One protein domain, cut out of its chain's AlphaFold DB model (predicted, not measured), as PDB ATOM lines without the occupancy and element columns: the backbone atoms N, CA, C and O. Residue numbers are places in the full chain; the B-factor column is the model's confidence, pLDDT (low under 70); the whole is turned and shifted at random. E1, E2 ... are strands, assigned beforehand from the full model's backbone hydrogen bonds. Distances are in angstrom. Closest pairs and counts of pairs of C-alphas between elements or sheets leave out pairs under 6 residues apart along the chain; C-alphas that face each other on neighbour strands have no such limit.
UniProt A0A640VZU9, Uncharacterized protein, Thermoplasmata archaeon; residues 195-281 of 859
ATOM      1  N   THR A 195     166.119 138.652 249.833       91.44
ATOM      2  CA  THR A 195     165.599 139.969 249.443       91.44
ATOM      3  C   THR A 195     165.246 140.794 250.672       91.44
ATOM      4  O   THR A 195     164.355 140.428 251.436       91.44
ATOM      5  N   ILE A 196     165.907 141.937 250.846       91.75
ATOM      6  CA  ILE A 196     165.522 142.955 251.822       91.75
ATOM      7  C   ILE A 196     164.553 143.931 251.171       91.75
ATOM      8  O   ILE A 196     164.878 144.547 250.165       91.75
ATOM      9  N   ARG A 197     163.381 144.124 251.764       92.94
ATOM     10  CA  ARG A 197     162.398 145.120 251.348       92.94
ATOM     11  C   ARG A 197     162.342 146.264 252.351       92.94
ATOM     12  O   ARG A 197     162.111 146.044 253.539       92.94
ATOM     13  N   LEU A 198     162.525 147.478 251.849       93.00
ATOM     14  CA  LEU A 198     162.553 148.732 252.587       93.00
ATOM     15  C   LEU A 198     161.274 149.524 252.308       93.00
ATOM     16  O   LEU A 198     160.953 149.830 251.156       93.00
ATOM     17  N   LEU A 199     160.544 149.874 253.364       92.06
ATOM     18  CA  LEU A 199     159.314 150.661 253.286       92.06
ATOM     19  C   LEU A 199     159.416 151.890 254.191       92.06
ATOM     20  O   LEU A 199     159.805 151.797 255.355       92.06
ATOM     21  N   TYR A 200     158.996 153.047 253.688       89.19
ATOM     22  CA  TYR A 200     158.775 154.212 254.541       89.19
ATOM     23  C   TYR A 200     157.592 153.970 255.488       89.19
ATOM     24  O   TYR A 200     156.730 153.126 255.244       89.19
ATOM     25  N   LYS A 201     157.498 154.760 256.564       83.06
ATOM     26  CA  LYS A 201     156.429 154.672 257.582       83.06
ATOM     27  C   LYS A 201     155.000 154.720 257.016       83.06
ATOM     28  O   LYS A 201     154.066 154.214 257.628       83.06
ATOM     29  N   ASN A 202     154.816 155.338 255.853       82.81
ATOM     30  CA  ASN A 202     153.540 155.418 255.138       82.81
ATOM     31  C   ASN A 202     153.246 154.180 254.257       82.81
ATOM     32  O   ASN A 202     152.266 154.193 253.516       82.81
ATOM     33  N   GLY A 203     154.080 153.136 254.320       82.12
ATOM     34  CA  GLY A 203     153.943 151.888 253.567       82.12
ATOM     35  C   GLY A 203     154.446 151.951 252.122       82.12
ATOM     36  O   GLY A 203     154.355 150.950 251.414       82.12
ATOM     37  N   TYR A 204     154.973 153.095 251.669       89.25
ATOM     38  CA  TYR A 204     155.496 153.231 250.311       89.25
ATOM     39  C   TYR A 204     156.901 152.616 250.185       89.25
ATOM     40  O   TYR A 204     157.723 152.806 251.087       89.25
ATOM     41  N   PRO A 205     157.197 151.929 249.064       89.94
ATOM     42  CA  PRO A 205     158.540 151.493 248.698       89.94
ATOM     43  C   PRO A 205     159.598 152.583 248.831       89.94
ATOM     44  O   PRO A 205     159.455 153.671 248.266       89.94
ATOM     45  N   ALA A 206     160.672 152.284 249.554       88.38
ATOM     46  CA  ALA A 206     161.815 153.172 249.651       88.38
ATOM     47  C   ALA A 206     162.781 152.884 248.494       88.38
ATOM     48  O   ALA A 206     163.613 151.993 248.596       88.38
ATOM     49  N   ASN A 207     162.605 153.593 247.375       88.69
ATOM     50  CA  ASN A 207     163.397 153.434 246.149       88.69
ATOM     51  C   ASN A 207     164.691 154.272 246.195       88.69
ATOM     52  O   ASN A 207     164.695 155.380 246.728       88.69
ATOM     53  N   GLY A 208     165.771 153.769 245.588       85.38
ATOM     54  CA  GLY A 208     167.048 154.476 245.445       85.38
ATOM     55  C   GLY A 208     167.911 154.583 246.711       85.38
ATOM     56  O   GLY A 208     168.925 155.279 246.686       85.38
ATOM     57  N   LEU A 209     167.545 153.908 247.803       90.94
ATOM     58  CA  LEU A 209     168.360 153.828 249.012       90.94
ATOM     59  C   LEU A 209     169.499 152.823 248.834       90.94
ATOM     60  O   LEU A 209     169.315 151.741 248.278       90.94
ATOM     61  N   ALA A 210     170.679 153.181 249.324       89.88
ATOM     62  CA  ALA A 210     171.826 152.295 249.404       89.88
ATOM     63  C   ALA A 210     171.732 151.435 250.665       89.88
ATOM     64  O   ALA A 210     171.478 151.947 251.758       89.88
ATOM     65  N   LEU A 211     171.978 150.136 250.510       91.31
ATOM     66  CA  LEU A 211     172.176 149.223 251.623       91.31
ATOM     67  C   LEU A 211     173.674 148.972 251.801       91.31
ATOM     68  O   LEU A 211     174.321 148.434 250.901       91.31
ATOM     69  N   LEU A 212     174.213 149.342 252.959       88.44
ATOM     70  CA  LEU A 212     175.626 149.187 253.283       88.44
ATOM     71  C   LEU A 212     175.847 148.124 254.360       88.44
ATOM     72  O   LEU A 212     175.040 147.977 255.278       88.44
ATOM     73  N   LYS A 213     176.983 147.429 254.288       84.62
ATOM     74  CA  LYS A 213     177.506 146.553 255.345       84.62
ATOM     75  C   LYS A 213     178.986 146.864 255.528       84.62
ATOM     76  O   LYS A 213     179.743 146.790 254.572       84.62
ATOM     77  N   LYS A 214     179.395 147.214 256.754       81.81
ATOM     78  CA  LYS A 214     180.768 147.671 257.065       81.81
ATOM     79  C   LYS A 214     181.254 148.792 256.124       81.81
ATOM     80  O   LYS A 214     182.365 148.729 255.623       81.81
ATOM     81  N   GLU A 215     180.394 149.782 255.871       76.81
ATOM     82  CA  GLU A 215     180.663 150.936 254.985       76.81
ATOM     83  C   GLU A 215     180.828 150.602 253.487       76.81
ATOM     84  O   GLU A 215     180.940 151.511 252.666       76.81
ATOM     85  N   GLU A 216     180.737 149.328 253.097       84.50
ATOM     86  CA  GLU A 216     180.696 148.903 251.696       84.50
ATOM     87  C   GLU A 216     179.252 148.782 251.203       84.50
ATOM     88  O   GLU A 216     178.366 148.292 251.909       84.50
ATOM     89  N   ILE A 217     179.003 149.223 249.970       86.75
ATOM     90  CA  ILE A 217     177.679 149.157 249.342       86.75
ATOM     91  C   ILE A 217     177.433 147.730 248.869       86.75
ATOM     92  O   ILE A 217     178.208 147.188 248.084       86.75
ATOM     93  N   ILE A 218     176.311 147.154 249.290       88.06
ATOM     94  CA  ILE A 218     175.847 145.861 248.785       88.06
ATOM     95  C   ILE A 218     175.075 146.073 247.488       88.06
ATOM     96  O   ILE A 218     175.408 145.491 246.460       88.06
ATOM     97  N   ASN A 219     174.026 146.898 247.540       88.81
ATOM     98  CA  ASN A 219     173.191 147.226 246.389       88.81
ATOM     99  C   ASN A 219     172.288 148.434 246.691       88.81
ATOM    100  O   ASN A 219     172.225 148.911 247.829       88.81
ATOM    101  N   TYR A 220     171.549 148.884 245.678       90.69
ATOM    102  CA  TYR A 220     170.512 149.907 245.802       90.69
ATOM    103  C   TYR A 220     169.119 149.282 245.724       90.69
ATOM    104  O   TYR A 220     168.888 148.338 244.968       90.69
ATOM    105  N   SER A 221     168.179 149.822 246.495       92.38
ATOM    106  CA  SER A 221     166.777 149.404 246.466       92.38
ATOM    107  C   SER A 221     166.117 149.790 245.141       92.38
ATOM    108  O   SER A 221     166.236 150.941 244.716       92.38
ATOM    109  N   ASN A 222     165.391 148.858 244.524       91.50
ATOM    110  CA  ASN A 222     164.649 149.079 243.279       91.50
ATOM    111  C   ASN A 222     163.324 149.857 243.493       91.50
ATOM    112  O   ASN A 222     163.005 150.294 244.598       91.50
ATOM    113  N   GLU A 223     162.502 149.979 242.442       88.50
ATOM    114  CA  GLU A 223     161.192 150.663 242.479       88.50
ATOM    115  C   GLU A 223     160.190 150.061 243.488       88.50
ATOM    116  O   GLU A 223     159.294 150.762 243.958       88.50
ATOM    117  N   ASN A 224     160.372 148.793 243.875       89.38
ATOM    118  CA  ASN A 224     159.579 148.098 244.895       89.38
ATOM    119  C   ASN A 224     160.184 148.197 246.308       89.38
ATOM    120  O   ASN A 224     159.608 147.663 247.264       89.38
ATOM    121  N   GLY A 225     161.301 148.919 246.455       87.81
ATOM    122  CA  GLY A 225     162.051 149.058 247.700       87.81
ATOM    123  C   GLY A 225     162.875 147.816 248.030       87.81
ATOM    124  O   GLY A 225     163.249 147.622 249.180       87.81
ATOM    125  N   GLU A 226     163.119 146.940 247.057       92.81
ATOM    126  CA  GLU A 226     163.764 145.645 247.262       92.81
ATOM    127  C   GLU A 226     165.253 145.697 246.916       92.81
ATOM    128  O   GLU A 226     165.658 146.272 245.903       92.81
ATOM    129  N   VAL A 227     166.055 145.053 247.755       91.19
ATOM    130  CA  VAL A 227     167.500 144.882 247.651       91.19
ATOM    131  C   VAL A 227     167.800 143.390 247.725       91.19
ATOM    132  O   VAL A 227     167.555 142.759 248.749       91.19
ATOM    133  N   ILE A 228     168.351 142.821 246.654       90.06
ATOM    134  CA  ILE A 228     168.844 141.439 246.677       90.06
ATOM    135  C   ILE A 228     170.248 141.449 247.276       90.06
ATOM    136  O   ILE A 228     171.137 142.147 246.783       90.06
ATOM    137  N   LEU A 229     170.434 140.677 248.341       88.38
ATOM    138  CA  LEU A 229     171.723 140.464 248.981       88.38
ATOM    139  C   LEU A 229     172.558 139.510 248.124       88.38
ATOM    140  O   LEU A 229     172.125 138.399 247.834       88.38
ATOM    141  N   THR A 230     173.757 139.930 247.728       83.44
ATOM    142  CA  THR A 230     174.668 139.121 246.906       83.44
ATOM    143  C   THR A 230     176.063 139.092 247.515       83.44
ATOM    144  O   THR A 230     176.595 140.137 247.883       83.44
ATOM    145  N   GLY A 231     176.673 137.910 247.592       79.56
ATOM    146  CA  GLY A 231     178.009 137.704 248.152       79.56
ATOM    147  C   GLY A 231     178.052 137.612 249.681       79.56
ATOM    148  O   GLY A 231     179.143 137.609 250.252       79.56
ATOM    149  N   ILE A 232     176.898 137.518 250.352       83.00
ATOM    150  CA  ILE A 232     176.790 137.510 251.820       83.00
ATOM    151  C   ILE A 232     176.638 136.074 252.318       83.00
ATOM    152  O   ILE A 232     175.535 135.546 252.424       83.00
ATOM    153  N   LYS A 233     177.762 135.429 252.632       81.00
ATOM    154  CA  LYS A 233     177.776 134.035 253.109       81.00
ATOM    155  C   LYS A 233     177.367 133.883 254.574       81.00
ATOM    156  O   LYS A 233     177.257 132.764 255.062       81.00
ATOM    157  N   GLU A 234     177.180 134.983 255.292       79.56
ATOM    158  CA  GLU A 234     176.776 134.959 256.692       79.56
ATOM    159  C   GLU A 234     175.266 134.716 256.852       79.56
ATOM    160  O   GLU A 234     174.457 135.105 256.012       79.56
ATOM    161  N   LYS A 235     174.873 134.099 257.971       76.62
ATOM    162  CA  LYS A 235     173.464 133.872 258.345       76.62
ATOM    163  C   LYS A 235     172.760 135.114 258.900       76.62
ATOM    164  O   LYS A 235     171.533 135.169 258.961       76.62
ATOM    165  N   TYR A 236     173.535 136.103 259.330       79.94
ATOM    166  CA  TYR A 236     173.045 137.345 259.916       79.94
ATOM    167  C   TYR A 236     173.947 138.522 259.532       79.94
ATOM    168  O   TYR A 236     175.100 138.347 259.123       79.94
ATOM    169  N   GLY A 237     173.429 139.738 259.671       77.81
ATOM    170  CA  GLY A 237     174.194 140.944 259.397       77.81
ATOM    171  C   GLY A 237     173.579 142.192 260.011       77.81
ATOM    172  O   GLY A 237     172.372 142.269 260.236       77.81
ATOM    173  N   ILE A 238     174.450 143.164 260.271       82.69
ATOM    174  CA  ILE A 238     174.073 144.537 260.597       82.69
ATOM    175  C   ILE A 238     174.258 145.354 259.326       82.69
ATOM    176  O   ILE A 238     175.334 145.328 258.719       82.69
ATOM    177  N   PHE A 239     173.208 146.059 258.936       87.19
ATOM    178  CA  PHE A 239     173.151 146.819 257.699       87.19
ATOM    179  C   PHE A 239     172.755 148.260 257.986       87.19
ATOM    180  O   PHE A 239     172.041 148.531 258.950       87.19
ATOM    181  N   VAL A 240     173.197 149.174 257.128       90.50
ATOM    182  CA  VAL A 240     172.838 150.591 257.184       90.50
ATOM    183  C   VAL A 240     172.080 150.955 255.919       90.50
ATOM    184  O   VAL A 240     172.533 150.669 254.812       90.50
ATOM    185  N   VAL A 241     170.923 151.586 256.082       91.25
ATOM    186  CA  VAL A 241     170.153 152.187 254.994       91.25
ATOM    187  C   VAL A 241     170.554 153.651 254.883       91.25
ATOM    188  O   VAL A 241     170.447 154.389 255.862       91.25
ATOM    189  N   ALA A 242     170.996 154.084 253.704       90.81
ATOM    190  CA  ALA A 242     171.438 155.457 253.479       90.81
ATOM    191  C   ALA A 242     171.014 156.007 252.111       90.81
ATOM    192  O   ALA A 242     170.816 155.259 251.155       90.81
ATOM    193  N   ILE A 243     170.906 157.330 251.995       89.88
ATOM    194  CA  ILE A 243     170.715 158.033 250.723       89.88
ATOM    195  C   ILE A 243     172.093 158.386 250.147       89.88
ATOM    196  O   ILE A 243     172.906 158.992 250.849       89.88
ATOM    197  N   PRO A 244     172.385 158.033 248.882       86.44
ATOM    198  CA  PRO A 244     173.598 158.483 248.211       86.44
ATOM    199  C   PRO A 244     173.488 159.959 247.805       86.44
ATOM    200  O   PRO A 244     172.584 160.349 247.066       86.44
ATOM    201  N   HIS A 245     174.465 160.769 248.203       82.50
ATOM    202  CA  HIS A 245     174.639 162.142 247.740       82.50
ATOM    203  C   HIS A 245     175.929 162.262 246.924       82.50
ATOM    204  O   HIS A 245     177.009 161.893 247.381       82.50
ATOM    205  N   ILE A 246     175.824 162.798 245.708       77.56
ATOM    206  CA  ILE A 246     176.962 162.968 244.795       77.56
ATOM    207  C   ILE A 246     177.494 164.397 244.936       77.56
ATOM    208  O   ILE A 246     176.763 165.344 244.641       77.56
ATOM    209  N   ASN A 247     178.762 164.569 245.329       69.19
ATOM    210  CA  ASN A 247     179.397 165.887 245.364       69.19
ATOM    211  C   ASN A 247     180.802 165.880 244.741       69.19
ATOM    212  O   ASN A 247     181.741 165.348 245.320       69.19
ATOM    213  N   SER A 248     180.931 166.506 243.565       58.53
ATOM    214  CA  SER A 248     182.145 166.917 242.821       58.53
ATOM    215  C   SER A 248     183.353 165.969 242.666       58.53
ATOM    216  O   SER A 248     184.260 166.360 241.942       58.53
ATOM    217  N   ASN A 249     183.370 164.777 243.278       61.78
ATOM    218  CA  ASN A 249     184.177 163.572 242.996       61.78
ATOM    219  C   ASN A 249     184.043 162.486 244.095       61.78
ATOM    220  O   ASN A 249     184.660 161.432 243.965       61.78
ATOM    221  N   GLU A 250     183.230 162.691 245.142       68.06
ATOM    222  CA  GLU A 250     182.961 161.691 246.189       68.06
ATOM    223  C   GLU A 250     181.449 161.474 246.374       68.06
ATOM    224  O   GLU A 250     180.645 162.403 246.237       68.06
ATOM    225  N   ILE A 251     181.058 160.225 246.656       75.38
ATOM    226  CA  ILE A 251     179.693 159.868 247.063       75.38
ATOM    227  C   ILE A 251     179.702 159.745 248.584       75.38
ATOM    228  O   ILE A 251     180.432 158.907 249.112       75.38
ATOM    229  N   PHE A 252     178.893 160.546 249.276       81.62
ATOM    230  CA  PHE A 252     178.659 160.365 250.709       81.62
ATOM    231  C   PHE A 252     177.276 159.753 250.944       81.62
ATOM    232  O   PHE A 252     176.334 160.016 250.196       81.62
ATOM    233  N   TYR A 253     177.166 158.916 251.972       86.50
ATOM    234  CA  TYR A 253     175.952 158.180 252.308       86.50
ATOM    235  C   TYR A 253     175.340 158.763 253.581       86.50
ATOM    236  O   TYR A 253     175.936 158.661 254.651       86.50
ATOM    237  N   GLU A 254     174.168 159.390 253.466       88.00
ATOM    238  CA  GLU A 254     173.436 159.940 254.612       88.00
ATOM    239  C   GLU A 254     172.474 158.881 255.178       88.00
ATOM    240  O   GLU A 254     171.579 158.443 254.450       88.00
ATOM    241  N   PRO A 255     172.630 158.426 256.436       89.81
ATOM    242  CA  PRO A 255     171.781 157.371 256.981       89.81
ATOM    243  C   PRO A 255     170.305 157.771 257.104       89.81
ATOM    244  O   PRO A 255     169.985 158.899 257.474       89.81
ATOM    245  N   VAL A 256     169.398 156.826 256.841       89.06
ATOM    246  CA  VAL A 256     167.945 157.059 256.862       89.06
ATOM    247  C   VAL A 256     167.296 156.363 258.059       89.06
ATOM    248  O   VAL A 256     167.152 155.133 258.054       89.06
ATOM    249  N   PRO A 257     166.838 157.118 259.069       89.75
ATOM    250  CA  PRO A 257     166.162 156.537 260.217       89.75
ATOM    251  C   PRO A 257     164.696 156.189 259.916       89.75
ATOM    252  O   PRO A 257     164.072 156.744 259.009       89.75
ATOM    253  N   TYR A 258     164.120 155.306 260.733       88.56
ATOM    254  CA  TYR A 258     162.693 154.960 260.734       88.56
ATOM    255  C   TYR A 258     162.145 154.279 259.462       88.56
ATOM    256  O   TYR A 258     160.949 154.378 259.165       88.56
ATOM    257  N   VAL A 259     162.990 153.560 258.722       90.38
ATOM    258  CA  VAL A 259     162.590 152.715 257.584       90.38
ATOM    259  C   VAL A 259     162.212 151.328 258.094       90.38
ATOM    260  O   VAL A 259     162.968 150.713 258.840       90.38
ATOM    261  N   HIS A 260     161.048 150.822 257.694       91.19
ATOM    262  CA  HIS A 260     160.629 149.456 257.995       91.19
ATOM    263  C   HIS A 260     161.345 148.475 257.072       91.19
ATOM    264  O   HIS A 260     161.326 148.642 255.851       91.19
ATOM    265  N   VAL A 261     161.934 147.437 257.657       89.12
ATOM    266  CA  VAL A 261     162.761 146.468 256.940       89.12
ATOM    267  C   VAL A 261     162.144 145.080 257.039       89.12
ATOM    268  O   VAL A 261     161.771 144.635 258.127       89.12
ATOM    269  N   PHE A 262     162.079 144.380 255.908       90.31
ATOM    270  CA  PHE A 262     161.649 142.988 255.825       90.31
ATOM    271  C   PHE A 262     162.681 142.146 255.070       90.31
ATOM    272  O   PHE A 262     163.130 142.570 254.015       90.31
ATOM    273  N   LEU A 263     163.013 140.950 255.548       88.00
ATOM    274  CA  LEU A 263     163.841 139.963 254.846       88.00
ATOM    275  C   LEU A 263     162.939 138.834 254.340       88.00
ATOM    276  O   LEU A 263     162.260 138.197 255.141       88.00
ATOM    277  N   ASP A 264     162.880 138.613 253.026       87.00
ATOM    278  CA  ASP A 264     161.972 137.649 252.376       87.00
ATOM    279  C   ASP A 264     160.507 137.779 252.865       87.00
ATOM    280  O   ASP A 264     159.776 136.804 253.027       87.00
ATOM    281  N   GLY A 265     160.069 139.013 253.140       81.06
ATOM    282  CA  GLY A 265     158.726 139.315 253.650       81.06
ATOM    283  C   GLY A 265     158.550 139.195 255.171       81.06
ATOM    284  O   GLY A 265     157.498 139.579 255.683       81.06
ATOM    285  N   LYS A 266     159.566 138.740 255.915       82.38
ATOM    286  CA  LYS A 266     159.566 138.684 257.384       82.38
ATOM    287  C   LYS A 266     160.070 139.999 257.993       82.38
ATOM    288  O   LYS A 266     161.111 140.480 257.559       82.38
ATOM    289  N   PRO A 267     159.392 140.596 258.988       83.00
ATOM    290  CA  PRO A 267     159.827 141.862 259.575       83.00
ATOM    291  C   PRO A 267     161.152 141.711 260.335       83.00
ATOM    292  O   PRO A 267     161.260 140.889 261.241       83.00
ATOM    293  N   CYS A 268     162.134 142.548 260.000       78.00
ATOM    294  CA  CYS A 268     163.421 142.655 260.698       78.00
ATOM    295  C   CYS A 268     163.469 143.841 261.672       78.00
ATOM    296  O   CYS A 268     164.412 143.970 262.445       78.00
ATOM    297  N   GLY A 269     162.449 144.701 261.646       83.81
ATOM    298  CA  GLY A 269     162.328 145.857 262.527       83.81
ATOM    299  C   GLY A 269     162.313 147.176 261.764       83.81
ATOM    300  O   GLY A 269     161.855 147.252 260.621       83.81
ATOM    301  N   ILE A 270     162.765 148.227 262.440       86.88
ATOM    302  CA  ILE A 270     162.805 149.602 261.943       86.88
ATOM    303  C   ILE A 270     164.238 150.110 262.107       86.88
ATOM    304  O   ILE A 270     164.859 149.820 263.130       86.88
ATOM    305  N   THR A 271     164.756 150.853 261.129       87.19
ATOM    306  CA  THR A 271     166.098 151.438 261.231       87.19
ATOM    307  C   THR A 271     166.196 152.447 262.378       87.19
ATOM    308  O   THR A 271     165.274 153.239 262.605       87.19
ATOM    309  N   ASP A 272     167.317 152.417 263.101       84.94
ATOM    310  CA  ASP A 272     167.611 153.341 264.200       84.94
ATOM    311  C   ASP A 272     167.955 154.763 263.709       84.94
ATOM    312  O   ASP A 272     167.915 155.057 262.513       84.94
ATOM    313  N   GLU A 273     168.315 155.670 264.625       82.75
ATOM    314  CA  GLU A 273     168.704 157.053 264.293       82.75
ATOM    315  C   GLU A 273     169.911 157.151 263.342       82.75
ATOM    316  O   GLU A 273     170.113 158.181 262.703       82.75
ATOM    317  N   ARG A 274     170.702 156.080 263.226       85.00
ATOM    318  CA  ARG A 274     171.860 155.960 262.334       85.00
ATOM    319  C   ARG A 274     171.543 155.126 261.095       85.00
ATOM    320  O   ARG A 274     172.466 154.649 260.442       85.00
ATOM    321  N   GLY A 275     170.266 154.903 260.785       84.12
ATOM    322  CA  GLY A 275     169.833 154.096 259.648       84.12
ATOM    323  C   GLY A 275     170.190 152.611 259.755       84.12
ATOM    324  O   GLY A 275     170.108 151.894 258.760       84.12
ATOM    325  N   THR A 276     170.587 152.136 260.934       84.56
ATOM    326  CA  THR A 276     171.099 150.780 261.152       84.56
ATOM    327  C   THR A 276     169.968 149.818 261.497       84.56
ATOM    328  O   THR A 276     169.037 150.173 262.219       84.56
ATOM    329  N   PHE A 277     170.052 148.580 261.013       82.81
ATOM    330  CA  PHE A 277     169.179 147.484 261.423       82.81
ATOM    331  C   PHE A 277     169.922 146.142 261.426       82.81
ATOM    332  O   PHE A 277     170.948 145.970 260.765       82.81
ATOM    333  N   PHE A 278     169.375 145.175 262.161       80.12
ATOM    334  CA  PHE A 278     169.847 143.795 262.199       80.12
ATOM    335  C   PHE A 278     168.854 142.885 261.474       80.12
ATOM    336  O   PHE A 278     167.643 143.021 261.652       80.12
ATOM    337  N   CYS A 279     169.349 141.933 260.684       81.25
ATOM    338  CA  CYS A 279     168.524 140.846 260.168       81.25
ATOM    339  C   CYS A 279     169.264 139.508 260.191       81.25
ATOM    340  O   CYS A 279     170.485 139.445 260.018       81.25
ATOM    341  N   SER A 280     168.500 138.432 260.354       82.38
ATOM    342  CA  SER A 280     168.975 137.053 260.325       82.38
ATOM    343  C   SER A 280     168.001 136.158 259.569       82.38
ATOM    344  O   SER A 280     166.813 136.467 259.448       82.38
ATOM    345  N   VAL A 281     168.517 135.058 259.026       82.50
ATOM    346  CA  VAL A 281     167.692 133.986 258.460       82.50
ATOM    347  C   VAL A 281     167.084 133.123 259.568       82.50
ATOM    348  O   VAL A 281     167.617 133.054 260.678       82.50
TER     349      VAL A 281
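AT A GLANCE: This is residues 195 to 281 of the 859 residues of an uncharacterized protein of Thermoplasmata archaeon (UniProt A0A640VZU9). What is the shape? Two sheets lie partly face to face as a sandwich, their strands crossed at 56 degrees, and the hairpin of E5 and E6 reaches out from one sheet as an arm. What builds it? The printed part has 87 residues, with no named helix and nine named strands, E1 to E9 in order along the chain, which hold 49 of the 87 residues; the class is all strand, with one antiparallel sheet in the order E4, E1, E7, E8, and a branched antiparallel sheet of E2, E3, E5, E6 and E9. How tight is it? It is compact, with a radius of gyration of the C-alphas of 12.1 A and spans of 39 by 32 by 24 A.

HOW THE PARTS SIT: Which strands pair in the first sheet? E1, residues 195 to 199, is antiparallel to E4, residues 226 to 228, with N 196 and O 227 2.8 A apart, and to E7, residues 260 to 263, with N 197 and O 262 2.7 A apart. E7 and E8, residues 266 to 270, form a hairpin, with N 263 and O 266 2.8 A apart. And in the strongly twisted branched one? E2, residues 210 to 213, and E3, residues 216 to 220, form a hairpin, with N 213 and O 216 2.9 A apart. E5, residues 236 to 247, has E2 on one side, with N 212 and O 240 2.8 A apart. On its other side are its hairpin partner E6, residues 250 to 255, with N 245 and O 252 2.8 A apart, and E9, residues 276 to 280, with N 239 and O 277 2.9 A apart. Where do the sheets come near? The closest C-alphas of E8 and E9, those of Cys 268 and Cys 279, are 5.4 A apart.

IN THESE COORDINATES: Where does E1 begin? C-alpha 195 is at (165.599, 139.969, 249.443). How long is E5? It runs 32.7 A to C-alpha 247 at (179.397, 165.887, 245.364).

THE WHOLE: Is it unbroken? The printed part has no cut, and no link is long. Where is confidence low? Residues 247 to 250 are under 70.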